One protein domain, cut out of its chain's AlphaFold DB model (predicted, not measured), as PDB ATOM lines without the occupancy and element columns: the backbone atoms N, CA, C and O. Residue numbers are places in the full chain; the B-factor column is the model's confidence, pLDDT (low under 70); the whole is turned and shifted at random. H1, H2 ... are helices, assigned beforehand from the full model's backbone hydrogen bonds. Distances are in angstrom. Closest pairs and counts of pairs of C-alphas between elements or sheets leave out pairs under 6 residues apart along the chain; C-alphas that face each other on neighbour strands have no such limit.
ATOM      1  N   LEU A 300     146.755  95.541 139.157       52.06
ATOM      2  CA  LEU A 300     147.856  95.508 140.114       52.06
ATOM      3  C   LEU A 300     147.427  96.361 141.311       52.06
ATOM      4  O   LEU A 300     147.197  97.550 141.125       52.06
ATOM      5  N   GLY A 301     147.217  95.769 142.494       59.34
ATOM      6  CA  GLY A 301     146.440  96.422 143.562       59.34
ATOM      7  C   GLY A 301     146.960  97.823 143.907       59.34
ATOM      8  O   GLY A 301     146.188  98.727 144.212       59.34
ATOM      9  N   LYS A 302     148.272  98.029 143.743       68.62
ATOM     10  CA  LYS A 302     148.955  99.325 143.840       68.62
ATOM     11  C   LYS A 302     148.697 100.272 142.655       68.62
ATOM     12  O   LYS A 302     148.433 101.448 142.883       68.62
ATOM     13  N   GLU A 303     148.712  99.792 141.409       67.69
ATOM     14  CA  GLU A 303     148.342 100.599 140.232       67.69
ATOM     15  C   GLU A 303     146.868 101.005 140.264       67.69
ATOM     16  O   GLU A 303     146.566 102.137 139.909       67.69
ATOM     17  N   TYR A 304     145.967 100.141 140.749       66.94
ATOM     18  CA  TYR A 304     144.557 100.499 140.950       66.94
ATOM     19  C   TYR A 304     144.406 101.640 141.952       66.94
ATOM     20  O   TYR A 304     143.690 102.605 141.695       66.94
ATOM     21  N   ILE A 305     145.102 101.542 143.090       70.12
ATOM     22  CA  ILE A 305     145.116 102.592 144.112       70.12
ATOM     23  C   ILE A 305     145.591 103.910 143.500       70.12
ATOM     24  O   ILE A 305     144.967 104.942 143.730       70.12
ATOM     25  N   VAL A 306     146.650 103.877 142.688       74.38
ATOM     26  CA  VAL A 306     147.133 105.057 141.961       74.38
ATOM     27  C   VAL A 306     146.078 105.565 140.977       74.38
ATOM     28  O   VAL A 306     145.717 106.731 141.052       74.38
ATOM     29  N   ALA A 307     145.525 104.720 140.109       66.94
ATOM     30  CA  ALA A 307     144.535 105.130 139.114       66.94
ATOM     31  C   ALA A 307     143.264 105.725 139.742       66.94
ATOM     32  O   ALA A 307     142.706 106.685 139.220       66.94
ATOM     33  N   THR A 308     142.847 105.196 140.892       66.94
ATOM     34  CA  THR A 308     141.620 105.610 141.584       66.94
ATOM     35  C   THR A 308     141.827 106.865 142.429       66.94
ATOM     36  O   THR A 308     140.941 107.713 142.508       66.94
ATOM     37  N   HIS A 309     142.976 106.992 143.099       73.12
ATOM     38  CA  HIS A 309     143.179 108.022 144.122       73.12
ATOM     39  C   HIS A 309     144.165 109.126 143.721       73.12
ATOM     40  O   HIS A 309     144.071 110.227 144.258       73.12
ATOM     41  N   ALA A 310     145.084 108.898 142.780       77.50
ATOM     42  CA  ALA A 310     146.086 109.908 142.415       77.50
ATOM     43  C   ALA A 310     145.481 111.145 141.735       77.50
ATOM     44  O   ALA A 310     146.045 112.228 141.846       77.50
ATOM     45  N   LEU A 311     144.332 111.003 141.065       73.75
ATOM     46  CA  LEU A 311     143.624 112.123 140.434       73.75
ATOM     47  C   LEU A 311     142.960 113.064 141.448       73.75
ATOM     48  O   LEU A 311     142.627 114.194 141.106       73.75
ATOM     49  N   THR A 312     142.757 112.608 142.687       72.88
ATOM     50  CA  THR A 312     142.201 113.449 143.756       72.88
ATOM     51  C   THR A 312     143.297 114.298 144.394       72.88
ATOM     52  O   THR A 312     144.433 113.837 144.543       72.88
ATOM     53  N   HIS A 313     142.968 115.534 144.785       73.81
ATOM     54  CA  HIS A 313     143.890 116.353 145.573       73.81
ATOM     55  C   HIS A 313     144.181 115.650 146.909       73.81
ATOM     56  O   HIS A 313     143.246 115.102 147.511       73.81
ATOM     57  N   PRO A 314     145.436 115.662 147.396       77.50
ATOM     58  CA  PRO A 314     145.826 115.005 148.644       77.50
ATOM     59  C   PRO A 314     145.246 115.707 149.893       77.50
ATOM     60  O   PRO A 314     145.946 116.316 150.685       77.50
ATOM     61  N   SER A 315     143.933 115.598 150.095       70.81
ATOM     62  CA  SER A 315     143.198 116.187 151.221       70.81
ATOM     63  C   SER A 315     143.338 115.400 152.532       70.81
ATOM     64  O   SER A 315     143.702 114.220 152.547       70.81
ATOM     65  N   ARG A 316     142.966 116.044 153.645       71.62
ATOM     66  CA  ARG A 316     142.951 115.437 154.982       71.62
ATOM     67  C   ARG A 316     141.973 114.257 155.063       71.62
ATOM     68  O   ARG A 316     140.917 114.226 154.422       71.62
ATOM     69  N   SER A 317     142.321 113.289 155.905       68.75
ATOM     70  CA  SER A 317     141.570 112.046 156.079       68.75
ATOM     71  C   SER A 317     141.530 111.592 157.531       68.75
ATOM     72  O   SER A 317     142.408 111.939 158.320       68.75
ATOM     73  N   THR A 318     140.520 110.788 157.863       67.38
ATOM     74  CA  THR A 318     140.504 109.991 159.097       67.38
ATOM     75  C   THR A 318     141.511 108.846 158.986       67.38
ATOM     76  O   THR A 318     141.954 108.500 157.885       67.38
ATOM     77  N   GLN A 319     141.866 108.216 160.109       65.00
ATOM     78  CA  GLN A 319     142.789 107.068 160.091       65.00
ATOM     79  C   GLN A 319     142.280 105.919 159.202       65.00
ATOM     80  O   GLN A 319     143.057 105.205 158.569       65.00
ATOM     81  N   GLN A 320     140.960 105.763 159.121       63.66
ATOM     82  CA  GLN A 320     140.278 104.758 158.314       63.66
ATOM     83  C   GLN A 320     140.271 105.092 156.810       63.66
ATOM     84  O   GLN A 320     140.130 104.184 155.989       63.66
ATOM     85  N   ASP A 321     140.436 106.366 156.430       68.25
ATOM     86  CA  ASP A 321     140.418 106.836 155.038       68.25
ATOM     87  C   ASP A 321     141.786 107.257 154.500       68.25
ATOM     88  O   ASP A 321     141.858 108.079 153.588       68.25
ATOM     89  N   ASP A 322     142.886 106.737 155.038       71.06
ATOM     90  CA  ASP A 322     144.244 107.157 154.673       71.06
ATOM     91  C   ASP A 322     144.621 106.795 153.216       71.06
ATOM     92  O   ASP A 322     145.350 105.846 152.932       71.06
ATOM     93  N   PHE A 323     144.046 107.500 152.242       72.75
ATOM     94  CA  PHE A 323     144.278 107.295 150.817       72.75
ATOM     95  C   PHE A 323     145.621 107.884 150.389       72.75
ATOM     96  O   PHE A 323     146.293 107.285 149.556       72.75
ATOM     97  N   VAL A 324     146.046 108.993 151.002       77.88
ATOM     98  CA  VAL A 324     147.379 109.573 150.792       77.88
ATOM     99  C   VAL A 324     148.448 108.552 151.173       77.88
ATOM    100  O   VAL A 324     149.350 108.275 150.382       77.88
ATOM    101  N   GLY A 325     148.295 107.907 152.331       74.25
ATOM    102  CA  GLY A 325     149.121 106.784 152.751       74.25
ATOM    103  C   GLY A 325     149.093 105.608 151.780       74.25
ATOM    104  O   GLY A 325     150.148 105.080 151.432       74.25
ATOM    105  N   ARG A 326     147.907 105.231 151.280       75.44
ATOM    106  CA  ARG A 326     147.748 104.159 150.278       75.44
ATOM    107  C   ARG A 326     148.476 104.471 148.966       75.44
ATOM    108  O   ARG A 326     149.173 103.601 148.451       75.44
ATOM    109  N   VAL A 327     148.347 105.689 148.437       81.25
ATOM    110  CA  VAL A 327     149.045 106.118 147.212       81.25
ATOM    111  C   VAL A 327     150.552 106.143 147.446       81.25
ATOM    112  O   VAL A 327     151.292 105.614 146.623       81.25
ATOM    113  N   LEU A 328     151.024 106.657 148.586       80.00
ATOM    114  CA  LEU A 328     152.446 106.608 148.940       80.00
ATOM    115  C   LEU A 328     152.980 105.172 148.996       80.00
ATOM    116  O   LEU A 328     153.997 104.871 148.377       80.00
ATOM    117  N   TRP A 329     152.270 104.270 149.675       78.06
ATOM    118  CA  TRP A 329     152.617 102.849 149.732       78.06
ATOM    119  C   TRP A 329     152.633 102.182 148.346       78.06
ATOM    120  O   TRP A 329     153.481 101.323 148.062       78.06
ATOM    121  N   ALA A 330     151.707 102.574 147.466       77.62
ATOM    122  CA  ALA A 330     151.671 102.113 146.087       77.62
ATOM    123  C   ALA A 330     152.886 102.616 145.287       77.62
ATOM    124  O   ALA A 330     153.567 101.823 144.639       77.62
ATOM    125  N   LEU A 331     153.212 103.907 145.395       83.62
ATOM    126  CA  LEU A 331     154.353 104.543 144.727       83.62
ATOM    127  C   LEU A 331     155.710 104.029 145.221       83.62
ATOM    128  O   LEU A 331     156.672 104.032 144.455       83.62
ATOM    129  N   SER A 332     155.793 103.541 146.461       76.31
ATOM    130  CA  SER A 332     156.996 102.909 147.017       76.31
ATOM    131  C   SER A 332     157.322 101.531 146.416       76.31
ATOM    132  O   SER A 332     158.293 100.910 146.839       76.31
ATOM    133  N   ASP A 333     156.554 101.031 145.440       74.56
ATOM    134  CA  ASP A 333     156.864  99.783 144.733       74.56
ATOM    135  C   ASP A 333     158.231  99.845 144.006       74.56
ATOM    136  O   ASP A 333     158.382 100.604 143.040       74.56
ATOM    137  N   PRO A 334     159.218  98.997 144.383       70.50
ATOM    138  CA  PRO A 334     160.535  98.959 143.743       70.50
ATOM    139  C   PRO A 334     160.498  98.651 142.240       70.50
ATOM    140  O   PRO A 334     161.463  98.941 141.526       70.50
ATOM    141  N   SER A 335     159.413  98.046 141.738       71.69
ATOM    142  CA  SER A 335     159.249  97.762 140.309       71.69
ATOM    143  C   SER A 335     159.178  99.038 139.458       71.69
ATOM    144  O   SER A 335     159.558  99.004 138.281       71.69
ATOM    145  N   GLY A 336     158.727 100.149 140.055       75.81
ATOM    146  CA  GLY A 336     158.442 101.419 139.394       75.81
ATOM    147  C   GLY A 336     157.134 101.448 138.599       75.81
ATOM    148  O   GLY A 336     156.784 102.511 138.098       75.81
ATOM    149  N   LEU A 337     156.391 100.339 138.487       75.25
ATOM    150  CA  LEU A 337     155.175 100.265 137.664       75.25
ATOM    151  C   LEU A 337     154.063 101.191 138.176       75.25
ATOM    152  O   LEU A 337     153.472 101.926 137.394       75.25
ATOM    153  N   SER A 338     153.847 101.243 139.492       80.38
ATOM    154  CA  SER A 338     152.855 102.146 140.098       80.38
ATOM    155  C   SER A 338     153.215 103.624 139.903       80.38
ATOM    156  O   SER A 338     152.347 104.441 139.610       80.38
ATOM    157  N   ALA A 339     154.505 103.968 139.987       86.25
ATOM    158  CA  ALA A 339     154.989 105.319 139.698       86.25
ATOM    159  C   ALA A 339     154.889 105.661 138.204       86.25
ATOM    160  O   ALA A 339     154.524 106.780 137.855       86.25
ATOM    161  N   LYS A 340     155.147 104.688 137.319       84.25
ATOM    162  CA  LYS A 340     154.915 104.825 135.879       84.25
ATOM    163  C   LYS A 340     153.452 105.141 135.595       84.25
ATOM    164  O   LYS A 340     153.177 106.094 134.880       84.25
ATOM    165  N   ARG A 341     152.525 104.386 136.196       79.62
ATOM    166  CA  ARG A 341     151.091 104.656 136.067       79.62
ATOM    167  C   ARG A 341     150.730 106.043 136.557       79.62
ATOM    168  O   ARG A 341     150.075 106.755 135.816       79.62
ATOM    169  N   PHE A 342     151.213 106.448 137.730       86.81
ATOM    170  CA  PHE A 342     150.993 107.800 138.251       86.81
ATOM    171  C   PHE A 342     151.419 108.876 137.243       86.81
ATOM    172  O   PHE A 342     150.683 109.828 137.012       86.81
ATOM    173  N   ALA A 343     152.578 108.697 136.606       86.62
ATOM    174  CA  ALA A 343     153.103 109.630 135.615       86.62
ATOM    175  C   ALA A 343     152.372 109.607 134.266       86.62
ATOM    176  O   ALA A 343     152.423 110.594 133.548       86.62
ATOM    177  N   GLU A 344     151.728 108.499 133.900       81.19
ATOM    178  CA  GLU A 344     151.019 108.336 132.621       81.19
ATOM    179  C   GLU A 344     149.510 108.616 132.726       81.19
ATOM    180  O   GLU A 344     148.808 108.571 131.713       81.19
ATOM    181  N   LEU A 345     148.999 108.900 133.930       76.56
ATOM    182  CA  LEU A 345     147.594 109.229 134.142       76.56
ATOM    183  C   LEU A 345     147.198 110.487 133.360       76.56
ATOM    184  O   LEU A 345     147.913 111.486 133.306       76.56
ATOM    185  N   ASN A 346     146.017 110.418 132.756       67.31
ATOM    186  CA  ASN A 346     145.393 111.514 132.038       67.31
ATOM    187  C   ASN A 346     143.942 111.607 132.531       67.31
ATOM    188  O   ASN A 346     143.249 110.601 132.389       67.31
ATOM    189  N   PRO A 347     143.481 112.742 133.095       68.94
ATOM    190  CA  PRO A 347     144.262 113.952 133.384       68.94
ATOM    191  C   PRO A 347     145.432 113.679 134.346       68.94
ATOM    192  O   PRO A 347     145.428 112.689 135.070       68.94
ATOM    193  N   ALA A 348     146.461 114.527 134.322       81.38
ATOM    194  CA  ALA A 348     147.632 114.340 135.177       81.38
ATOM    195  C   ALA A 348     147.272 114.534 136.666       81.38
ATOM    196  O   ALA A 348     146.515 115.459 136.976       81.38
ATOM    197  N   PRO A 349     147.839 113.738 137.598       86.06
ATOM    198  CA  PRO A 349     147.697 113.976 139.035       86.06
ATOM    199  C   PRO A 349     148.119 115.405 139.395       86.06
ATOM    200  O   PRO A 349     149.127 115.851 138.837       86.06
ATOM    201  N   PRO A 350     147.410 116.112 140.299       84.94
ATOM    202  CA  PRO A 350     147.668 117.518 140.609       84.94
ATOM    203  C   PRO A 350     149.059 117.733 141.217       84.94
ATOM    204  O   PRO A 350     149.555 116.902 141.981       84.94
ATOM    205  N   LEU A 351     149.679 118.881 140.915       87.19
ATOM    206  CA  LEU A 351     151.024 119.225 141.397       87.19
ATOM    207  C   LEU A 351     151.115 119.286 142.933       87.19
ATOM    208  O   LEU A 351     152.199 119.112 143.482       87.19
ATOM    209  N   ASP A 352     149.994 119.447 143.641       84.38
ATOM    210  CA  ASP A 352     149.956 119.489 145.110       84.38
ATOM    211  C   ASP A 352     150.450 118.186 145.762       84.38
ATOM    212  O   ASP A 352     150.976 118.225 146.872       84.38
ATOM    213  N   TRP A 353     150.433 117.048 145.048       88.00
ATOM    214  CA  TRP A 353     151.133 115.832 145.491       88.00
ATOM    215  C   TRP A 353     152.627 116.076 145.743       88.00
ATOM    216  O   TRP A 353     153.182 115.525 146.695       88.00
ATOM    217  N   LEU A 354     153.284 116.933 144.950       89.12
ATOM    218  CA  LEU A 354     154.683 117.306 145.165       89.12
ATOM    219  C   LEU A 354     154.856 118.097 146.468       89.12
ATOM    220  O   LEU A 354     155.791 117.827 147.229       89.12
ATOM    221  N   PHE A 355     153.980 119.070 146.715       83.19
ATOM    222  CA  PHE A 355     154.124 120.038 147.804       83.19
ATOM    223  C   PHE A 355     153.654 119.485 149.149       83.19
ATOM    224  O   PHE A 355     154.395 119.552 150.129       83.19
ATOM    225  N   GLU A 356     152.460 118.900 149.192       78.62
ATOM    226  CA  GLU A 356     151.795 118.489 150.431       78.62
ATOM    227  C   GLU A 356     152.226 117.099 150.906       78.62
ATOM    228  O   GLU A 356     152.178 116.806 152.104       78.62
ATOM    229  N   VAL A 357     152.679 116.245 149.979       83.38
ATOM    230  CA  VAL A 357     152.962 114.831 150.258       83.38
ATOM    231  C   VAL A 357     154.422 114.477 149.988       83.38
ATOM    232  O   VAL A 357     155.134 114.061 150.899       83.38
ATOM    233  N   PHE A 358     154.907 114.636 148.756       86.88
ATOM    234  CA  PHE A 358     156.221 114.113 148.367       86.88
ATOM    235  C   PHE A 358     157.379 114.880 149.004       86.88
ATOM    236  O   PHE A 358     158.413 114.280 149.305       86.88
ATOM    237  N   SER A 359     157.196 116.183 149.238       81.69
ATOM    238  CA  SER A 359     158.159 117.047 149.931       81.69
ATOM    239  C   SER A 359     157.986 117.053 151.454       81.69
ATOM    240  O   SER A 359     158.841 117.593 152.160       81.69
ATOM    241  N   ASN A 360     156.911 116.449 151.970       78.06
ATOM    242  CA  ASN A 360     156.540 116.519 153.378       78.06
ATOM    243  C   ASN A 360     157.464 115.659 154.255       78.06
ATOM    244  O   ASN A 360     157.619 114.453 154.050       78.06
ATOM    245  N   LYS A 361     158.086 116.300 155.249       70.69
ATOM    246  CA  LYS A 361     159.051 115.674 156.161       70.69
ATOM    247  C   LYS A 361     158.379 114.837 157.250       70.69
ATOM    248  O   LYS A 361     158.993 113.885 157.726       70.69
ATOM    249  N   ASP A 362     157.129 115.118 157.606       67.88
ATOM    250  CA  ASP A 362     156.419 114.390 158.669       67.88
ATOM    251  C   ASP A 362     156.065 112.960 158.238       67.88
ATOM    252  O   ASP A 362     156.037 112.027 159.044       67.88
ATOM    253  N   LEU A 363     155.904 112.751 156.929       69.56
ATOM    254  CA  LEU A 363     155.663 111.440 156.324       69.56
ATOM    255  C   LEU A 363     156.947 110.610 156.148       69.56
ATOM    256  O   LEU A 363     156.873 109.447 155.748       69.56
ATOM    257  N   CYS A 364     158.121 111.161 156.486       65.69
ATOM    258  CA  CYS A 364     159.424 110.508 156.335       65.69
ATOM    259  C   CYS A 364     159.470 109.123 156.988       65.69
ATOM    260  O   CYS A 364     159.883 108.151 156.358       65.69
ATOM    261  N   SER A 365     158.989 109.007 158.230       64.25
ATOM    262  CA  SER A 365     158.992 107.741 158.976       64.25
ATOM    263  C   SER A 365     158.238 106.624 158.244       64.25
ATOM    264  O   SER A 365     158.744 105.509 158.130       64.25
ATOM    265  N   ARG A 366     157.067 106.941 157.681       68.56
ATOM    266  CA  ARG A 366     156.233 106.009 156.910       68.56
ATOM    267  C   ARG A 366     156.890 105.619 155.593       68.56
ATOM    268  O   ARG A 366     156.960 104.442 155.259       68.56
ATOM    269  N   ILE A 367     157.415 106.608 154.873       70.44
ATOM    270  CA  ILE A 367     158.092 106.404 153.589       70.44
ATOM    271  C   ILE A 367     159.305 105.480 153.768       70.44
ATOM    272  O   ILE A 367     159.485 104.546 152.988       70.44
ATOM    273  N   LEU A 368     160.105 105.682 154.818       69.25
ATOM    274  CA  LEU A 368     161.251 104.823 155.128       69.25
ATOM    275  C   LEU A 368     160.833 103.371 155.407       69.25
ATOM    276  O   LEU A 368     161.488 102.454 154.909       69.25
ATOM    277  N   ILE A 369     159.729 103.154 156.130       69.56
ATOM    278  CA  ILE A 369     159.176 101.810 156.365       69.56
ATOM    279  C   ILE A 369     158.803 101.144 155.036       69.56
ATOM    280  O   ILE A 369     159.205 100.007 154.788       69.56
ATOM    281  N   TYR A 370     158.109 101.856 154.144       69.38
ATOM    282  CA  TYR A 370     157.702 101.310 152.844       69.38
ATOM    283  C   TYR A 370     158.887 100.961 151.930       69.38
ATOM    284  O   TYR A 370     158.780 100.044 151.116       69.38
ATOM    285  N   PHE A 371     160.037 101.624 152.093       66.75
ATOM    286  CA  PHE A 371     161.287 101.282 151.401       66.75
ATOM    287  C   PHE A 371     162.116 100.183 152.093       66.75
ATOM    288  O   PHE A 371     163.224  99.877 151.650       66.75
ATOM    289  N   GLY A 372     161.590  99.558 153.153       61.53
ATOM    290  CA  GLY A 372     162.221  98.425 153.831       61.53
ATOM    291  C   GLY A 372     163.268  98.807 154.880       61.53
ATOM    292  O   GLY A 372     164.045  97.947 155.300       61.53
ATOM    293  N   PHE A 373     163.308 100.069 155.325       64.81
ATOM    294  CA  PHE A 373     164.119 100.455 156.478       64.81
ATOM    295  C   PHE A 373     163.376 100.089 157.777       64.81
ATOM    296  O   PHE A 373     162.178 100.358 157.891       64.81
ATOM    297  N   PRO A 374     164.045  99.472 158.771       55.59
ATOM    298  CA  PRO A 374     163.404  99.122 160.037       55.59
ATOM    299  C   PRO A 374     162.886 100.380 160.738       55.59
ATOM    300  O   PRO A 374     163.511 101.436 160.633       55.59
ATOM    301  N   SER A 375     161.779 100.261 161.481       51.56
ATOM    302  CA  SER A 375     161.219 101.354 162.281       51.56
ATOM    303  C   SER A 375     162.291 101.882 163.236       51.56
ATOM    304  O   SER A 375     162.558 101.283 164.283       51.56
ATOM    305  N   CYS A 376     162.963 102.970 162.868       42.25
ATOM    306  CA  CYS A 376     163.894 103.620 163.768       42.25
ATOM    307  C   CYS A 376     163.076 104.139 164.948       42.25
ATOM    308  O   CYS A 376     162.203 104.993 164.792       42.25
ATOM    309  N   THR A 377     163.326 103.576 166.129       37.47
ATOM    310  CA  THR A 377     162.855 104.144 167.386       37.47
ATOM    311  C   THR A 377     163.262 105.616 167.427       37.47
ATOM    312  O   THR A 377     164.349 105.970 166.965       37.47
ATOM    313  N   LYS A 378     162.384 106.464 167.974       41.88
ATOM    314  CA  LYS A 378     162.519 107.933 168.063       41.88
ATOM    315  C   LYS A 378     163.853 108.438 168.663       41.88
ATOM    316  O   LYS A 378     164.102 109.634 168.627       41.88
ATOM    317  N   ASP A 379     164.711 107.547 169.162       35.09
ATOM    318  CA  ASP A 379     165.942 107.829 169.909       35.09
ATOM    319  C   ASP A 379     167.226 107.921 169.061       35.09
ATOM    320  O   ASP A 379     168.311 108.104 169.612       35.09
ATOM    321  N   LYS A 380     167.157 107.798 167.728       41.69
ATOM    322  CA  LYS A 380     168.292 108.146 166.855       41.69
ATOM    323  C   LYS A 380     167.922 109.338 165.991       41.69
ATOM    324  O   LYS A 380     167.115 109.201 165.077       41.69
ATOM    325  N   GLU A 381     168.548 110.478 166.276       42.31
ATOM    326  CA  GLU A 381     168.551 111.695 165.459       42.31
ATOM    327  C   GLU A 381     169.114 111.399 164.055       42.31
ATOM    328  O   GLU A 381     170.260 111.692 163.725       42.31
ATOM    329  N   LEU A 382     168.315 110.766 163.197       48.22
ATOM    330  CA  LEU A 382     168.489 110.903 161.759       48.22
ATOM    331  C   LEU A 382     168.153 112.358 161.416       48.22
ATOM    332  O   LEU A 382     167.173 112.891 161.947       48.22
ATOM    333  N   PRO A 383     168.920 113.029 160.542       48.97
ATOM    334  CA  PRO A 383     168.555 114.371 160.130       48.97
ATOM    335  C   PRO A 383     167.161 114.304 159.490       48.97
ATOM    336  O   PRO A 383     166.954 113.524 158.562       48.97
ATOM    337  N   LEU A 384     166.227 115.117 159.999       52.38
ATOM    338  CA  LEU A 384     164.842 115.358 159.547       52.38
ATOM    339  C   LEU A 384     164.762 115.883 158.087       52.38
ATOM    340  O   LEU A 384     164.097 116.873 157.790       52.38
ATOM    341  N   LYS A 385     165.511 115.278 157.160       62.03
ATOM    342  CA  LYS A 385     165.762 115.762 155.797       62.03
ATOM    343  C   LYS A 385     165.264 114.815 154.704       62.03
ATOM    344  O   LYS A 385     165.329 115.201 153.543       62.03
ATOM    345  N   PHE A 386     164.803 113.602 155.017       72.06
ATOM    346  CA  PHE A 386     164.322 112.665 153.991       72.06
ATOM    347  C   PHE A 386     162.811 112.786 153.744       72.06
ATOM    348  O   PHE A 386     162.048 113.053 154.665       72.06
ATOM    349  N   ASN A 387     162.399 112.603 152.492       78.88
ATOM    350  CA  ASN A 387     161.019 112.550 152.002       78.88
ATOM    351  C   ASN A 387     160.989 111.701 150.705       78.88
ATOM    352  O   ASN A 387     161.956 110.989 150.423       78.88
ATOM    353  N   LEU A 388     159.909 111.715 149.911       80.88
ATOM    354  CA  LEU A 388     159.828 110.852 148.719       80.88
ATOM    355  C   LEU A 388     160.834 111.262 147.629       80.88
ATOM    356  O   LEU A 388     161.410 110.385 146.981       80.88
ATOM    357  N   VAL A 389     161.041 112.572 147.450       84.38
ATOM    358  CA  VAL A 389     161.885 113.188 146.403       84.38
ATOM    359  C   VAL A 389     163.330 113.447 146.838       84.38
ATOM    360  O   VAL A 389     164.170 113.793 146.008       84.38
ATOM    361  N   HIS A 390     163.626 113.242 148.120       79.75
ATOM    362  CA  HIS A 390     164.951 113.249 148.726       79.75
ATOM    363  C   HIS A 390     165.045 112.057 149.689       79.75
ATOM    364  O   HIS A 390     164.682 112.169 150.861       79.75
ATOM    365  N   ARG A 391     165.499 110.892 149.211       75.75
ATOM    366  CA  ARG A 391     165.445 109.627 149.970       75.75
ATOM    367  C   ARG A 391     166.803 108.946 150.135       75.75
ATOM    368  O   ARG A 391     167.680 109.116 149.285       75.75
ATOM    369  N   PRO A 392     166.999 108.148 151.199       69.81
ATOM    370  CA  PRO A 392     168.218 107.372 151.346       69.81
ATOM    371  C   PRO A 392     168.260 106.226 150.332       69.81
ATOM    372  O   PRO A 392     167.246 105.652 149.940       69.81
ATOM    373  N   THR A 393     169.469 105.860 149.939       67.25
ATOM    374  CA  THR A 393     169.761 104.621 149.212       67.25
ATOM    375  C   THR A 393     169.691 103.401 150.131       67.25
ATOM    376  O   THR A 393     169.893 103.524 151.337       67.25
ATOM    377  N   SER A 394     169.506 102.200 149.564       59.50
ATOM    378  CA  SER A 394     169.426 100.914 150.292       59.50
ATOM    379  C   SER A 394     170.619 100.615 151.218       59.50
ATOM    380  O   SER A 394     170.541  99.726 152.063       59.50
ATOM    381  N   GLN A 395     171.726 101.346 151.074       57.78
ATOM    382  CA  GLN A 395     172.811 101.424 152.045       57.78
ATOM    383  C   GLN A 395     172.802 102.822 152.688       57.78
ATOM    384  O   GLN A 395     172.958 103.827 151.998       57.78
ATOM    385  N   LEU A 396     172.667 102.886 154.017       52.62
ATOM    386  CA  LEU A 396     172.651 104.138 154.803       52.62
ATOM    387  C   LEU A 396     173.926 104.996 154.641       52.62
ATOM    388  O   LEU A 396     173.904 106.177 154.970       52.62
ATOM    389  N   ASN A 397     175.015 104.416 154.122       48.97
ATOM    390  CA  ASN A 397     176.301 105.089 153.907       48.97
ATOM    391  C   ASN A 397     176.538 105.561 152.455       48.97
ATOM    392  O   ASN A 397     177.599 106.121 152.185       48.97
ATOM    393  N   SER A 398     175.619 105.318 151.513       59.97
ATOM    394  CA  SER A 398     175.729 105.842 150.140       59.97
ATOM    395  C   SER A 398     174.978 107.167 149.964       59.97
ATOM    396  O   SER A 398     174.164 107.554 150.800       59.97
ATOM    397  N   GLN A 399     175.305 107.902 148.895       67.19
ATOM    398  CA  GLN A 399     174.702 109.210 148.632       67.19
ATOM    399  C   GLN A 399     173.184 109.093 148.422       67.19
ATOM    400  O   GLN A 399     172.753 108.185 147.712       67.19
ATOM    401  N   PRO A 400     172.378 110.006 148.992       72.31
ATOM    402  CA  PRO A 400     170.928 109.974 148.842       72.31
ATOM    403  C   PRO A 400     170.494 110.234 147.393       72.31
ATOM    404  O   PRO A 400     171.215 110.850 146.607       72.31
ATOM    405  N   ILE A 401     169.294 109.770 147.047       80.25
ATOM    406  CA  ILE A 401     168.640 110.039 145.763       80.25
ATOM    407  C   ILE A 401     167.868 111.352 145.892       80.25
ATOM    408  O   ILE A 401     167.118 111.525 146.854       80.25
ATOM    409  N   PHE A 402     168.029 112.258 144.928       83.62
ATOM    410  CA  PHE A 402     167.355 113.558 144.905       83.62
ATOM    411  C   PHE A 402     166.960 113.968 143.483       83.62
ATOM    412  O   PHE A 402     167.634 113.617 142.512       83.62
ATOM    413  N   LEU A 403     165.872 114.735 143.373       83.50
ATOM    414  CA  LEU A 403     165.504 115.455 142.146       83.50
ATOM    415  C   LEU A 403     166.297 116.766 141.991       83.50
ATOM    416  O   LEU A 403     166.763 117.084 140.896       83.50
ATOM    417  N   VAL A 404     166.470 117.500 143.097       80.94
ATOM    418  CA  VAL A 404     167.149 118.807 143.181       80.94
ATOM    419  C   VAL A 404     168.133 118.785 144.346       80.94
ATOM    420  O   VAL A 404     167.841 118.190 145.386       80.94
ATOM    421  N   SER A 405     169.287 119.427 144.187       73.31
ATOM    422  CA  SER A 405     170.294 119.555 145.240       73.31
ATOM    423  C   SER A 405     170.953 120.937 145.250       73.31
ATOM    424  O   SER A 405     170.826 121.722 144.316       73.31
ATOM    425  N   TRP A 406     171.689 121.218 146.329       61.75
ATOM    426  CA  TRP A 406     172.553 122.401 146.473       61.75
ATOM    427  C   TRP A 406     173.943 122.223 145.841       61.75
ATOM    428  O   TRP A 406     174.710 123.174 145.757       61.75
ATOM    429  N   LYS A 407     174.307 120.989 145.469       62.59
ATOM    430  CA  LYS A 407     175.587 120.649 144.829       62.59
ATOM    431  C   LYS A 407     175.381 119.548 143.799       62.59
ATOM    432  O   LYS A 407     174.649 118.592 144.082       62.59
ATOM    433  N   ALA A 408     176.084 119.643 142.674       57.00
ATOM    434  CA  ALA A 408     176.166 118.607 141.653       57.00
ATOM    435  C   ALA A 408     176.601 117.272 142.273       57.00
ATOM    436  O   ALA A 408     177.764 117.075 142.622       57.00
ATOM    437  N   ASN A 409     175.654 116.353 142.418       61.06
ATOM    438  CA  ASN A 409     175.903 114.986 142.842       61.06
ATOM    439  C   ASN A 409     175.248 114.067 141.802       61.06
ATOM    440  O   ASN A 409     174.084 114.246 141.450       61.06
ATOM    441  N   ASN A 410     175.991 113.071 141.325       60.91
ATOM    442  CA  ASN A 410     175.518 112.110 140.326       60.91
ATOM    443  C   ASN A 410     175.038 110.828 141.022       60.91
ATOM    444  O   ASN A 410     175.607 109.748 140.830       60.91
ATOM    445  N   SER A 411     174.031 110.943 141.895       70.00
ATOM    446  CA  SER A 411     173.447 109.762 142.532       70.00
ATOM    447  C   SER A 411     172.548 109.023 141.540       70.00
ATOM    448  O   SER A 411     171.763 109.606 140.801       70.00
ATOM    449  N   LYS A 412     172.672 107.696 141.476       78.75
ATOM    450  CA  LYS A 412     171.887 106.903 140.526       78.75
ATOM    451  C   LYS A 412     170.416 106.877 140.950       78.75
ATOM    452  O   LYS A 412     170.097 106.345 142.012       78.75
ATOM    453  N   TRP A 413     169.536 107.394 140.096       85.06
ATOM    454  CA  TRP A 413     168.090 107.300 140.278       85.06
ATOM    455  C   TRP A 413     167.592 105.853 140.219       85.06
ATOM    456  O   TRP A 413     168.107 105.016 139.470       85.06
ATOM    457  N   ASP A 414     166.558 105.569 141.002       84.19
ATOM    458  CA  ASP A 414     165.743 104.371 140.838       84.19
ATOM    459  C   ASP A 414     164.555 104.651 139.897       84.19
ATOM    460  O   ASP A 414     164.330 105.777 139.448       84.19
ATOM    461  N   LYS A 415     163.780 103.607 139.587       84.50
ATOM    462  CA  LYS A 415     162.656 103.715 138.648       84.50
ATOM    463  C   LYS A 415     161.540 104.635 139.141       84.50
ATOM    464  O   LYS A 415     160.840 105.229 138.332       84.50
ATOM    465  N   VAL A 416     161.346 104.740 140.453       86.94
ATOM    466  CA  VAL A 416     160.254 105.538 141.019       86.94
ATOM    467  C   VAL A 416     160.564 107.030 140.875       86.94
ATOM    468  O   VAL A 416     159.696 107.768 140.419       86.94
ATOM    469  N   ILE A 417     161.791 107.477 141.186       88.69
ATOM    470  CA  ILE A 417     162.190 108.878 140.946       88.69
ATOM    471  C   ILE A 417     162.185 109.215 139.454       88.69
ATOM    472  O   ILE A 417     161.715 110.293 139.102       88.69
ATOM    473  N   ASP A 418     162.631 108.304 138.580       89.88
ATOM    474  CA  ASP A 418     162.584 108.522 137.124       89.88
ATOM    475  C   ASP A 418     161.156 108.824 136.640       89.88
ATOM    476  O   ASP A 418     160.930 109.801 135.927       89.88
ATOM    477  N   HIS A 419     160.168 108.040 137.084       91.62
ATOM    478  CA  HIS A 419     158.774 108.272 136.708       91.62
ATOM    479  C   HIS A 419     158.179 109.541 137.341       91.62
ATOM    480  O   HIS A 419     157.453 110.258 136.657       91.62
ATOM    481  N   ILE A 420     158.531 109.886 138.585       92.19
ATOM    482  CA  ILE A 420     158.112 111.165 139.193       92.19
ATOM    483  C   ILE A 420     158.717 112.358 138.432       92.19
ATOM    484  O   ILE A 420     158.026 113.345 138.190       92.19
ATOM    485  N   ALA A 421     159.978 112.272 138.000       92.25
ATOM    486  CA  ALA A 421     160.609 113.309 137.183       92.25
ATOM    487  C   ALA A 421     159.907 113.472 135.827       92.25
ATOM    488  O   ALA A 421     159.646 114.597 135.404       92.25
ATOM    489  N   ARG A 422     159.546 112.357 135.171       92.88
ATOM    490  CA  ARG A 422     158.760 112.366 133.924       92.88
ATOM    491  C   ARG A 422     157.398 113.017 134.112       92.88
ATOM    492  O   ARG A 422     157.039 113.855 133.301       92.88
ATOM    493  N   TRP A 423     156.691 112.705 135.198       93.38
ATOM    494  CA  TRP A 423     155.417 113.349 135.525       93.38
ATOM    495  C   TRP A 423     155.549 114.880 135.588       93.38
ATOM    496  O   TRP A 423     154.801 115.602 134.932       93.38
ATOM    497  N   LEU A 424     156.555 115.393 136.302       94.12
ATOM    498  CA  LEU A 424     156.795 116.838 136.381       94.12
ATOM    499  C   LEU A 424     157.144 117.442 135.009       94.12
ATOM    500  O   LEU A 424     156.627 118.496 134.641       94.12
ATOM    501  N   THR A 425     157.991 116.761 134.235       93.00
ATOM    502  CA  THR A 425     158.453 117.229 132.921       93.00
ATOM    503  C   THR A 425     157.382 117.157 131.831       93.00
ATOM    504  O   THR A 425     157.338 118.023 130.963       93.00
ATOM    505  N   ASP A 426     156.517 116.146 131.835       89.12
ATOM    506  CA  ASP A 426     155.517 115.969 130.783       89.12
ATOM    507  C   ASP A 426     154.257 116.816 131.016       89.12
ATOM    508  O   ASP A 426     153.566 117.118 130.038       89.12
ATOM    509  N   HIS A 427     153.992 117.252 132.258       89.19
ATOM    510  CA  HIS A 427     152.724 117.894 132.631       89.19
ATOM    511  C   HIS A 427     152.823 119.321 133.199       89.19
ATOM    512  O   HIS A 427     151.846 120.058 133.071       89.19
ATOM    513  N   TYR A 428     153.957 119.737 133.787       91.75
ATOM    514  CA  TYR A 428     154.020 120.942 134.640       91.75
ATOM    515  C   TYR A 428     155.107 121.969 134.285       91.75
ATOM    516  O   TYR A 428     155.417 122.843 135.093       91.75
ATOM    517  N   LEU A 429     155.680 121.923 133.078       92.94
ATOM    518  CA  LEU A 429     156.730 122.873 132.676       92.94
ATOM    519  C   LEU A 429     156.266 124.342 132.620       92.94
ATOM    520  O   LEU A 429     157.110 125.231 132.666       92.94
ATOM    521  N   ASP A 430     154.966 124.622 132.515       89.69
ATOM    522  CA  ASP A 430     154.431 125.991 132.509       89.69
ATOM    523  C   ASP A 430     153.983 126.507 133.893       89.69
ATOM    524  O   ASP A 430     153.526 127.647 134.003       89.69
ATOM    525  N   ASP A 431     154.085 125.694 134.954       86.44
ATOM    526  CA  ASP A 431     153.658 126.082 136.306       86.44
ATOM    527  C   ASP A 431     154.801 126.795 137.072       86.44
ATOM    528  O   ASP A 431     155.832 126.172 137.362       86.44
ATOM    529  N   PRO A 432     154.653 128.084 137.448       84.88
ATOM    530  CA  PRO A 432     155.696 128.830 138.155       84.88
ATOM    531  C   PRO A 432     155.997 128.276 139.557       84.88
ATOM    532  O   PRO A 432     157.118 128.428 140.050       84.88
ATOM    533  N   ARG A 433     155.048 127.573 140.197       85.31
ATOM    534  CA  ARG A 433     155.248 126.971 141.527       85.31
ATOM    535  C   ARG A 433     156.329 125.892 141.501       85.31
ATOM    536  O   ARG A 433     157.053 125.730 142.484       85.31
ATOM    537  N   LEU A 434     156.480 125.181 140.376       89.88
ATOM    538  CA  LEU A 434     157.530 124.175 140.200       89.88
ATOM    539  C   LEU A 434     158.924 124.817 140.193       89.88
ATOM    540  O   LEU A 434     159.824 124.334 140.878       89.88
ATOM    541  N   ILE A 435     159.091 125.938 139.484       88.44
ATOM    542  CA  ILE A 435     160.348 126.702 139.447       88.44
ATOM    543  C   ILE A 435     160.716 127.215 140.845       88.44
ATOM    544  O   ILE A 435     161.846 127.022 141.302       88.44
ATOM    545  N   LEU A 436     159.749 127.799 141.561       84.12
ATOM    546  CA  LEU A 436     159.957 128.270 142.931       84.12
ATOM    547  C   LEU A 436     160.372 127.130 143.867       84.12
ATOM    548  O   LEU A 436     161.270 127.292 144.694       84.12
ATOM    549  N   TRP A 437     159.734 125.965 143.734       87.19
ATOM    550  CA  TRP A 437     160.089 124.788 144.517       87.19
ATOM    551  C   TRP A 437     161.523 124.331 144.230       87.19
ATOM    552  O   TRP A 437     162.275 124.115 145.178       87.19
ATOM    553  N   ILE A 438     161.952 124.279 142.962       88.19
ATOM    554  CA  ILE A 438     163.342 123.946 142.602       88.19
ATOM    555  C   ILE A 438     164.316 124.949 143.241       88.19
ATOM    556  O   ILE A 438     165.316 124.540 143.832       88.19
ATOM    557  N   ALA A 439     164.017 126.252 143.180       83.94
ATOM    558  CA  ALA A 439     164.836 127.286 143.818       83.94
ATOM    559  C   ALA A 439     164.950 127.077 145.342       83.94
ATOM    560  O   ALA A 439     166.057 127.098 145.880       83.94
ATOM    561  N   LYS A 440     163.836 126.783 146.032       80.38
ATOM    562  CA  LYS A 440     163.808 126.507 147.483       80.38
ATOM    563  C   LYS A 440     164.565 125.226 147.875       80.38
ATOM    564  O   LYS A 440     165.065 125.142 148.995       80.38
ATOM    565  N   GLN A 441     164.678 124.241 146.978       76.00
ATOM    566  CA  GLN A 441     165.399 122.979 147.221       76.00
ATOM    567  C   GLN A 441     166.904 123.024 146.873       76.00
ATOM    568  O   GLN A 441     167.588 122.009 147.017       76.00
ATOM    569  N   GLY A 442     167.438 124.177 146.456       70.00
ATOM    570  CA  GLY A 442     168.870 124.384 146.200       70.00
ATOM    571  C   GLY A 442     169.233 124.752 144.764       70.00
ATOM    572  O   GLY A 442     170.384 125.078 144.496       70.00
ATOM    573  N   GLY A 443     168.266 124.764 143.844       74.62
ATOM    574  CA  GLY A 443     168.422 125.357 142.516       74.62
ATOM    575  C   GLY A 443     169.177 124.525 141.472       74.62
ATOM    576  O   GLY A 443     169.048 124.829 140.287       74.62
ATOM    577  N   GLU A 444     169.912 123.468 141.839       81.12
ATOM    578  CA  GLU A 444     170.596 122.610 140.863       81.12
ATOM    579  C   GLU A 444     169.796 121.335 140.550       81.12
ATOM    580  O   GLU A 444     169.513 120.507 141.417       81.12
ATOM    581  N   LEU A 445     169.442 121.168 139.270       86.62
ATOM    582  CA  LEU A 445     168.777 119.971 138.753       86.62
ATOM    583  C   LEU A 445     169.756 118.802 138.625       86.62
ATOM    584  O   LEU A 445     170.854 118.969 138.078       86.62
ATOM    585  N   HIS A 446     169.306 117.607 139.011       86.62
ATOM    586  CA  HIS A 446     170.011 116.365 138.707       86.62
ATOM    587  C   HIS A 446     170.213 116.179 137.188       86.62
ATOM    588  O   HIS A 446     169.351 116.549 136.385       86.62
ATOM    589  N   GLU A 447     171.336 115.571 136.788       85.44
ATOM    590  CA  GLU A 447     171.739 115.393 135.383       85.44
ATOM    591  C   GLU A 447     170.664 114.673 134.552       85.44
ATOM    592  O   GLU A 447     170.247 115.181 133.514       85.44
ATOM    593  N   SER A 448     170.100 113.573 135.057       88.25
ATOM    594  CA  SER A 448     169.021 112.860 134.356       88.25
ATOM    595  C   SER A 448     167.735 113.682 134.221       88.25
ATOM    596  O   SER A 448     167.025 113.534 133.229       88.25
ATOM    597  N   TRP A 449     167.420 114.575 135.172       91.00
ATOM    598  CA  TRP A 449     166.227 115.420 135.033       91.00
ATOM    599  C   TRP A 449     166.416 116.481 133.956       91.00
ATOM    600  O   TRP A 449     165.515 116.749 133.164       91.00
ATOM    601  N   ARG A 450     167.613 117.068 133.915       90.19
ATOM    602  CA  ARG A 450     168.011 118.042 132.903       90.19
ATOM    603  C   ARG A 450     167.871 117.463 131.499       90.19
ATOM    604  O   ARG A 450     167.252 118.106 130.661       90.19
ATOM    605  N   GLU A 451     168.360 116.242 131.278       90.88
ATOM    606  CA  GLU A 451     168.198 115.540 129.998       90.88
ATOM    607  C   GLU A 451     166.720 115.320 129.641       90.88
ATOM    608  O   GLU A 451     166.328 115.504 128.489       90.88
ATOM    609  N   LEU A 452     165.870 114.949 130.608       93.38
ATOM    610  CA  LEU A 452     164.429 114.793 130.369       93.38
ATOM    611  C   LEU A 452     163.776 116.116 129.945       93.38
ATOM    612  O   LEU A 452     163.026 116.137 128.967       93.38
ATOM    613  N   ILE A 453     164.074 117.212 130.647       93.94
ATOM    614  CA  ILE A 453     163.538 118.546 130.340       93.94
ATOM    615  C   ILE A 453     164.030 119.013 128.968       93.94
ATOM    616  O   ILE A 453     163.222 119.444 128.148       93.94
ATOM    617  N   GLU A 454     165.323 118.877 128.678       93.56
ATOM    618  CA  GLU A 454     165.910 119.261 127.393       93.56
ATOM    619  C   GLU A 454     165.283 118.481 126.230       93.56
ATOM    620  O   GLU A 454     164.806 119.078 125.262       93.56
ATOM    621  N   ASN A 455     165.173 117.154 126.350       93.31
ATOM    622  CA  ASN A 455     164.518 116.314 125.346       93.31
ATOM    623  C   ASN A 455     163.051 116.706 125.132       93.31
ATOM    624  O   ASN A 455     162.567 116.726 123.997       93.31
ATOM    625  N   ARG A 456     162.332 117.042 126.211       93.06
ATOM    626  CA  ARG A 456     160.937 117.479 126.133       93.06
ATOM    627  C   ARG A 456     160.804 118.824 125.423       93.06
ATOM    628  O   ARG A 456     159.959 118.950 124.536       93.06
ATOM    629  N   LEU A 457     161.635 119.805 125.768       92.75
ATOM    630  CA  LEU A 457     161.639 121.121 125.125       92.75
ATOM    631  C   LEU A 457     162.014 121.025 123.642       92.75
ATOM    632  O   LEU A 457     161.336 121.630 122.813       92.75
ATOM    633  N   ASN A 458     163.018 120.212 123.298       91.12
ATOM    634  CA  ASN A 458     163.418 119.963 121.912       91.12
ATOM    635  C   ASN A 458     162.279 119.339 121.105       91.12
ATOM    636  O   ASN A 458     161.939 119.842 120.037       91.12
ATOM    637  N   LYS A 459     161.610 118.318 121.652       89.25
ATOM    638  CA  LYS A 459     160.436 117.708 121.015       89.25
ATOM    639  C   LYS A 459     159.321 118.732 120.778       89.25
ATOM    640  O   LYS A 459     158.757 118.782 119.691       89.25
ATOM    641  N   LEU A 460     159.005 119.576 121.764       89.50
ATOM    642  CA  LEU A 460     157.992 120.629 121.605       89.50
ATOM    643  C   LEU A 460     158.404 121.675 120.552       89.50
ATOM    644  O   LEU A 460     157.553 122.161 119.804       89.50
ATOM    645  N   ALA A 461     159.693 122.007 120.465       86.94
ATOM    646  CA  ALA A 461     160.227 122.918 119.459       86.94
ATOM    647  C   ALA A 461     160.171 122.323 118.041       86.94
ATOM    648  O   ALA A 461     159.792 123.030 117.107       86.94
ATOM    649  N   GLU A 462     160.482 121.034 117.877       87.81
ATOM    650  CA  GLU A 462     160.340 120.303 116.611       87.81
ATOM    651  C   GLU A 462     158.886 120.295 116.132       87.81
ATOM    652  O   GLU A 462     158.618 120.660 114.988       87.81
ATOM    653  N   LEU A 463     157.935 119.985 117.020       84.88
ATOM    654  CA  LEU A 463     156.505 120.011 116.694       84.88
ATOM    655  C   LEU A 463     156.037 121.398 116.240       84.88
ATOM    656  O   LEU A 463     155.292 121.512 115.265       84.88
ATOM    657  N   ASN A 464     156.508 122.453 116.908       82.50
ATOM    658  CA  ASN A 464     156.199 123.828 116.529       82.50
ATOM    659  C   ASN A 464     156.817 124.199 115.168       82.50
ATOM    660  O   ASN A 464     156.162 124.811 114.331       82.50
ATOM    661  N   LYS A 465     158.064 123.781 114.907       83.06
ATOM    662  CA  LYS A 465     158.773 124.034 113.640       83.06
ATOM    663  C   LYS A 465     158.137 123.305 112.455       83.06
ATOM    664  O   LYS A 465     158.095 123.843 111.353       83.06
ATOM    665  N   GLU A 466     157.635 122.094 112.678       82.81
ATOM    666  CA  GLU A 466     156.928 121.291 111.678       82.81
ATOM    667  C   GLU A 466     155.458 121.720 111.485       82.81
ATOM    668  O   GLU A 466     154.729 121.071 110.734       82.81
ATOM    669  N   ASN A 467     155.008 122.805 112.140       76.12
ATOM    670  CA  ASN A 467     153.617 123.283 112.152       76.12
ATOM    671  C   ASN A 467     152.604 122.186 112.534       76.12
ATOM    672  O   ASN A 467     151.467 122.163 112.051       76.12
ATOM    673  N   LYS A 468     152.997 121.262 113.419       73.88
ATOM    674  CA  LYS A 468     152.143 120.184 113.937       73.88
ATOM    675  C   LYS A 468     151.249 120.690 115.074       73.88
ATOM    676  O   LYS A 468     151.265 120.150 116.178       73.88
ATOM    677  N   ASN A 469     150.452 121.723 114.793       73.38
ATOM    678  CA  ASN A 469     149.568 122.362 115.775       73.38
ATOM    679  C   ASN A 469     148.604 121.363 116.428       73.38
ATOM    680  O   ASN A 469     148.391 121.433 117.630       73.38
ATOM    681  N   ASP A 470     148.126 120.366 115.678       61.94
ATOM    682  CA  ASP A 470     147.223 119.346 116.220       61.94
ATOM    683  C   ASP A 470     147.885 118.479 117.325       61.94
ATOM    684  O   ASP A 470     147.212 118.085 118.273       61.94
ATOM    685  N   GLU A 471     149.196 118.190 117.253       70.50
ATOM    686  CA  GLU A 471     149.904 117.439 118.315       70.50
ATOM    687  C   GLU A 471     150.136 118.307 119.559       70.50
ATOM    688  O   GLU A 471     150.053 117.821 120.687       70.50
ATOM    689  N   LEU A 472     150.401 119.602 119.363       77.44
ATOM    690  CA  LEU A 472     150.517 120.560 120.462       77.44
ATOM    691  C   LEU A 472     149.167 120.758 121.165       77.44
ATOM    692  O   LEU A 472     149.128 120.848 122.391       77.44
ATOM    693  N   ASP A 473     148.072 120.778 120.409       74.06
ATOM    694  CA  ASP A 473     146.726 120.898 120.960       74.06
ATOM    695  C   ASP A 473     146.303 119.621 121.704       74.06
ATOM    696  O   ASP A 473     145.768 119.734 122.804       74.06
ATOM    697  N   ASP A 474     146.637 118.420 121.209       71.31
ATOM    698  CA  ASP A 474     146.439 117.158 121.955       71.31
ATOM    699  C   ASP A 474     147.242 117.160 123.271       71.31
ATOM    700  O   ASP A 474     146.706 116.801 124.319       71.31
ATOM    701  N   ILE A 475     148.490 117.647 123.273       79.38
ATOM    702  CA  ILE A 475     149.278 117.804 124.510       79.38
ATOM    703  C   ILE A 475     148.601 118.786 125.480       79.38
ATOM    704  O   ILE A 475     148.475 118.467 126.662       79.38
ATOM    705  N   ARG A 476     148.135 119.951 125.006       78.88
ATOM    706  CA  ARG A 476     147.432 120.946 125.843       78.88
ATOM    707  C   ARG A 476     146.119 120.417 126.401       78.88
ATOM    708  O   ARG A 476     145.799 120.693 127.553       78.88
ATOM    709  N   GLN A 477     145.365 119.661 125.606       68.81
ATOM    710  CA  GLN A 477     144.110 119.053 126.039       68.81
ATOM    711  C   GLN A 477     144.335 118.031 127.155       68.81
ATOM    712  O   GLN A 477     143.576 118.017 128.122       68.81
ATOM    713  N   ARG A 478     145.385 117.206 127.050       70.06
ATOM    714  CA  ARG A 478     145.753 116.245 128.104       70.06
ATOM    715  C   ARG A 478     146.320 116.935 129.340       70.06
ATOM    716  O   ARG A 478     146.143 116.464 130.459       70.06
ATOM    717  N   SER A 479     147.080 118.009 129.152       80.00
ATOM    718  CA  SER A 479     147.817 118.671 130.228       80.00
ATOM    719  C   SER A 479     148.013 120.153 129.914       80.00
ATOM    720  O   SER A 479     148.966 120.518 129.218       80.00
ATOM    721  N   PRO A 480     147.142 121.030 130.447       80.19
ATOM    722  CA  PRO A 480     147.147 122.454 130.116       80.19
ATOM    723  C   PRO A 480     148.489 123.154 130.374       80.19
ATOM    724  O   PRO A 480     148.881 124.021 129.598       80.19
ATOM    725  N   LYS A 481     149.223 122.742 131.420       85.44
ATOM    726  CA  LYS A 481     150.520 123.318 131.825       85.44
ATOM    727  C   LYS A 481     151.744 122.556 131.278       85.44
ATOM    728  O   LYS A 481     152.872 122.816 131.693       85.44
ATOM    729  N   ALA A 482     151.556 121.630 130.333       87.50
ATOM    730  CA  ALA A 482     152.653 120.839 129.765       87.50
ATOM    731  C   ALA A 482     153.541 121.621 128.790       87.50
ATOM    732  O   ALA A 482     154.705 121.266 128.590       87.50
ATOM    733  N   ILE A 483     152.987 122.645 128.132       89.44
ATOM    734  CA  ILE A 483     153.706 123.443 127.136       89.44
ATOM    735  C   ILE A 483     154.087 124.782 127.768       89.44
ATOM    736  O   ILE A 483     153.206 125.623 127.934       89.44
ATOM    737  N   PRO A 484     155.375 125.017 128.066       90.25
ATOM    738  CA  PRO A 484     155.808 126.267 128.669       90.25
ATOM    739  C   PRO A 484     155.613 127.440 127.705       90.25
ATOM    740  O   PRO A 484     155.972 127.356 126.518       90.25
ATOM    741  N   ARG A 485     155.079 128.541 128.238       86.31
ATOM    742  CA  ARG A 485     155.021 129.867 127.611       86.31
ATOM    743  C   ARG A 485     156.437 130.423 127.395       86.31
ATOM    744  O   ARG A 485     157.383 129.920 128.005       86.31
ATOM    745  N   PRO A 486     156.627 131.434 126.524       86.31
ATOM    746  CA  PRO A 486     157.959 131.912 126.137       86.31
ATOM    747  C   PRO A 486     158.876 132.227 127.325       86.31
ATOM    748  O   PRO A 486     159.973 131.690 127.409       86.31
ATOM    749  N   ILE A 487     158.375 132.984 128.295       84.12
ATOM    750  CA  ILE A 487     159.104 133.347 129.514       84.12
ATOM    751  C   ILE A 487     159.469 132.128 130.385       84.12
ATOM    752  O   ILE A 487     160.589 132.036 130.882       84.12
ATOM    753  N   MET A 488     158.585 131.129 130.500       87.88
ATOM    754  CA  MET A 488     158.892 129.880 131.209       87.88
ATOM    755  C   MET A 488     159.980 129.079 130.487       87.88
ATOM    756  O   MET A 488     160.839 128.496 131.143       87.88
ATOM    757  N   ARG A 489     160.005 129.076 129.146       89.50
ATOM    758  CA  ARG A 489     161.101 128.457 128.375       89.50
ATOM    759  C   ARG A 489     162.429 129.133 128.672       89.50
ATOM    760  O   ARG A 489     163.406 128.426 128.897       89.50
ATOM    761  N   THR A 490     162.446 130.462 128.728       89.06
ATOM    762  CA  THR A 490     163.639 131.224 129.101       89.06
ATOM    763  C   THR A 490     164.123 130.830 130.498       89.06
ATOM    764  O   THR A 490     165.288 130.470 130.659       89.06
ATOM    765  N   LEU A 491     163.232 130.782 131.497       89.38
ATOM    766  CA  LEU A 491     163.575 130.335 132.855       89.38
ATOM    767  C   LEU A 491     164.127 128.898 132.880       89.38
ATOM    768  O   LEU A 491     165.132 128.636 133.543       89.38
ATOM    769  N   TRP A 492     163.545 127.967 132.115       92.12
ATOM    770  CA  TRP A 492     164.102 126.618 131.978       92.12
ATOM    771  C   TRP A 492     165.491 126.625 131.335       92.12
ATOM    772  O   TRP A 492     166.376 125.918 131.818       92.12
ATOM    773  N   SER A 493     165.733 127.452 130.316       90.94
ATOM    774  CA  SER A 493     167.061 127.612 129.712       90.94
ATOM    775  C   SER A 493     168.109 128.088 130.721       90.94
ATOM    776  O   SER A 493     169.245 127.601 130.682       90.94
ATOM    777  N   PHE A 494     167.742 128.951 131.676       89.88
ATOM    778  CA  PHE A 494     168.626 129.328 132.786       89.88
ATOM    779  C   PHE A 494     168.992 128.123 133.670       89.88
ATOM    780  O   PHE A 494     170.172 127.936 133.991       89.88
ATOM    781  N   TYR A 495     168.029 127.268 134.030       88.06
ATOM    782  CA  TYR A 495     168.302 126.048 134.806       88.06
ATOM    783  C   TYR A 495     169.162 125.036 134.036       88.06
ATOM    784  O   TYR A 495     170.152 124.526 134.573       88.06
ATOM    785  N   LEU A 496     168.829 124.774 132.767       89.12
ATOM    786  CA  LEU A 496     169.579 123.853 131.905       89.12
ATOM    787  C   LEU A 496     171.035 124.313 131.725       89.12
ATOM    788  O   LEU A 496     171.955 123.495 131.779       89.12
ATOM    789  N   SER A 497     171.256 125.628 131.638       86.19
ATOM    790  CA  SER A 497     172.583 126.243 131.483       86.19
ATOM    791  C   SER A 497     173.374 126.388 132.791       86.19
ATOM    792  O   SER A 497     174.460 126.966 132.781       86.19
ATOM    793  N   LYS A 498     172.857 125.894 133.929       83.25
ATOM    794  CA  LYS A 498     173.432 126.125 135.272       83.25
ATOM    795  C   LYS A 498     173.667 127.615 135.551       83.25
ATOM    796  O   LYS A 498     174.741 128.013 135.994       83.25
TER     797      LYS A 498
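AT A GLANCE: This is residues 300 to 498 of the 1278 residues of the protein "SIR2_2 domain-containing protein" of Cardiobacterium hominis (strain ATCC 15826 / DSM 8339 / NCTC 10426 / 6573) (UniProt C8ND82). A ten-helix domain, drawn out along one axis: the long helix H8 passes one end of H6, which lies near the middle, and runs to one end of the domain, where H9 folds back from its tip. On another side of H6 lies H3, with H1 and H2 packed on it, while the long loop of residues 371 to 414 reaches to the opposite end of the long axis. The printed part has 199 residues with ten named helices, H1 to H10 in order, and no named strand; the class is all helix. It is compact, with a radius of gyration of the C-alphas of 17.4 A, yet elongated, spanning 59 by 37 by 27 A.

IN THESE COORDINATES: The longest helix, H8, is residues 447 to 465, 26.7 A from C-alpha 447 at (171.739, 115.393, 135.383) to C-alpha 465 at (158.773, 124.034, 113.640). H6 is residues 415 to 427, 18.3 A; H10 is residues 486 to 496, 15.3 A; H9 is residues 469 to 478, 14.3 A. H7 is residues 432 to 440, H1 301 to 309, H2 323 to 331, H3 337 to 344, H4 352 to 358 and H5 364 to 370. H1 begins with C-alpha 301 at (146.440, 96.422, 143.562).

HOW THE PARTS SIT: Residues 449 to 456 of H8 touch residues 421 to 426 of H6, closest at the C-alphas of Thr 425 and Ile 453, 5.9 A, at a shallow tilt of 32 degrees, only just short of steep. Residues 460 to 464 of H8 touch H9, with the C-alphas of Leu 463 and Leu 472 closest at 7.1 A, opposite ways at a steep tilt of 47 degrees. H10 is close to H8 but not clearly touching, with the C-alphas of Arg 450 and Leu 496 closest at 6.1 A. H6 touches H3 the same way at 8 degrees, a shallow tilt, with the C-alphas of Ala 343 and Trp 423 closest at 4.4 A. H1 touches H3, closest at the C-alphas of Glu 303 and Ser 338, 4.8 A, and H2, at those of Lys 302 and Ala 330, 4.5 A. H2 and H5 only just touch, with 3 pairs of C-alphas within 8 A, those of Trp 329 and Tyr 370 closest at 6.2 A. H4 and H7 are near each other. Of seven touching pairs three are at a shallow tilt: the packing is part aligned, part crossed. Every O i to N i+4 pair is within hydrogen-bond range in H1, H2, H3 and H5 to H10; in H4 2 of 3 are.

THE WHOLE: The C-alphas farthest apart, of Asp 379 and Asn 467, are 61.0 A apart. The printed part has no cut. The links H1 to H2 and H5 to H6 are long, with 13 and 44 residues; in the latter, residues 390 to 391 pair antiparallel with 401 to 402. The mean pLDDT of the printed part is 76.9, and 52 residues are under 70, among them 368 to 385.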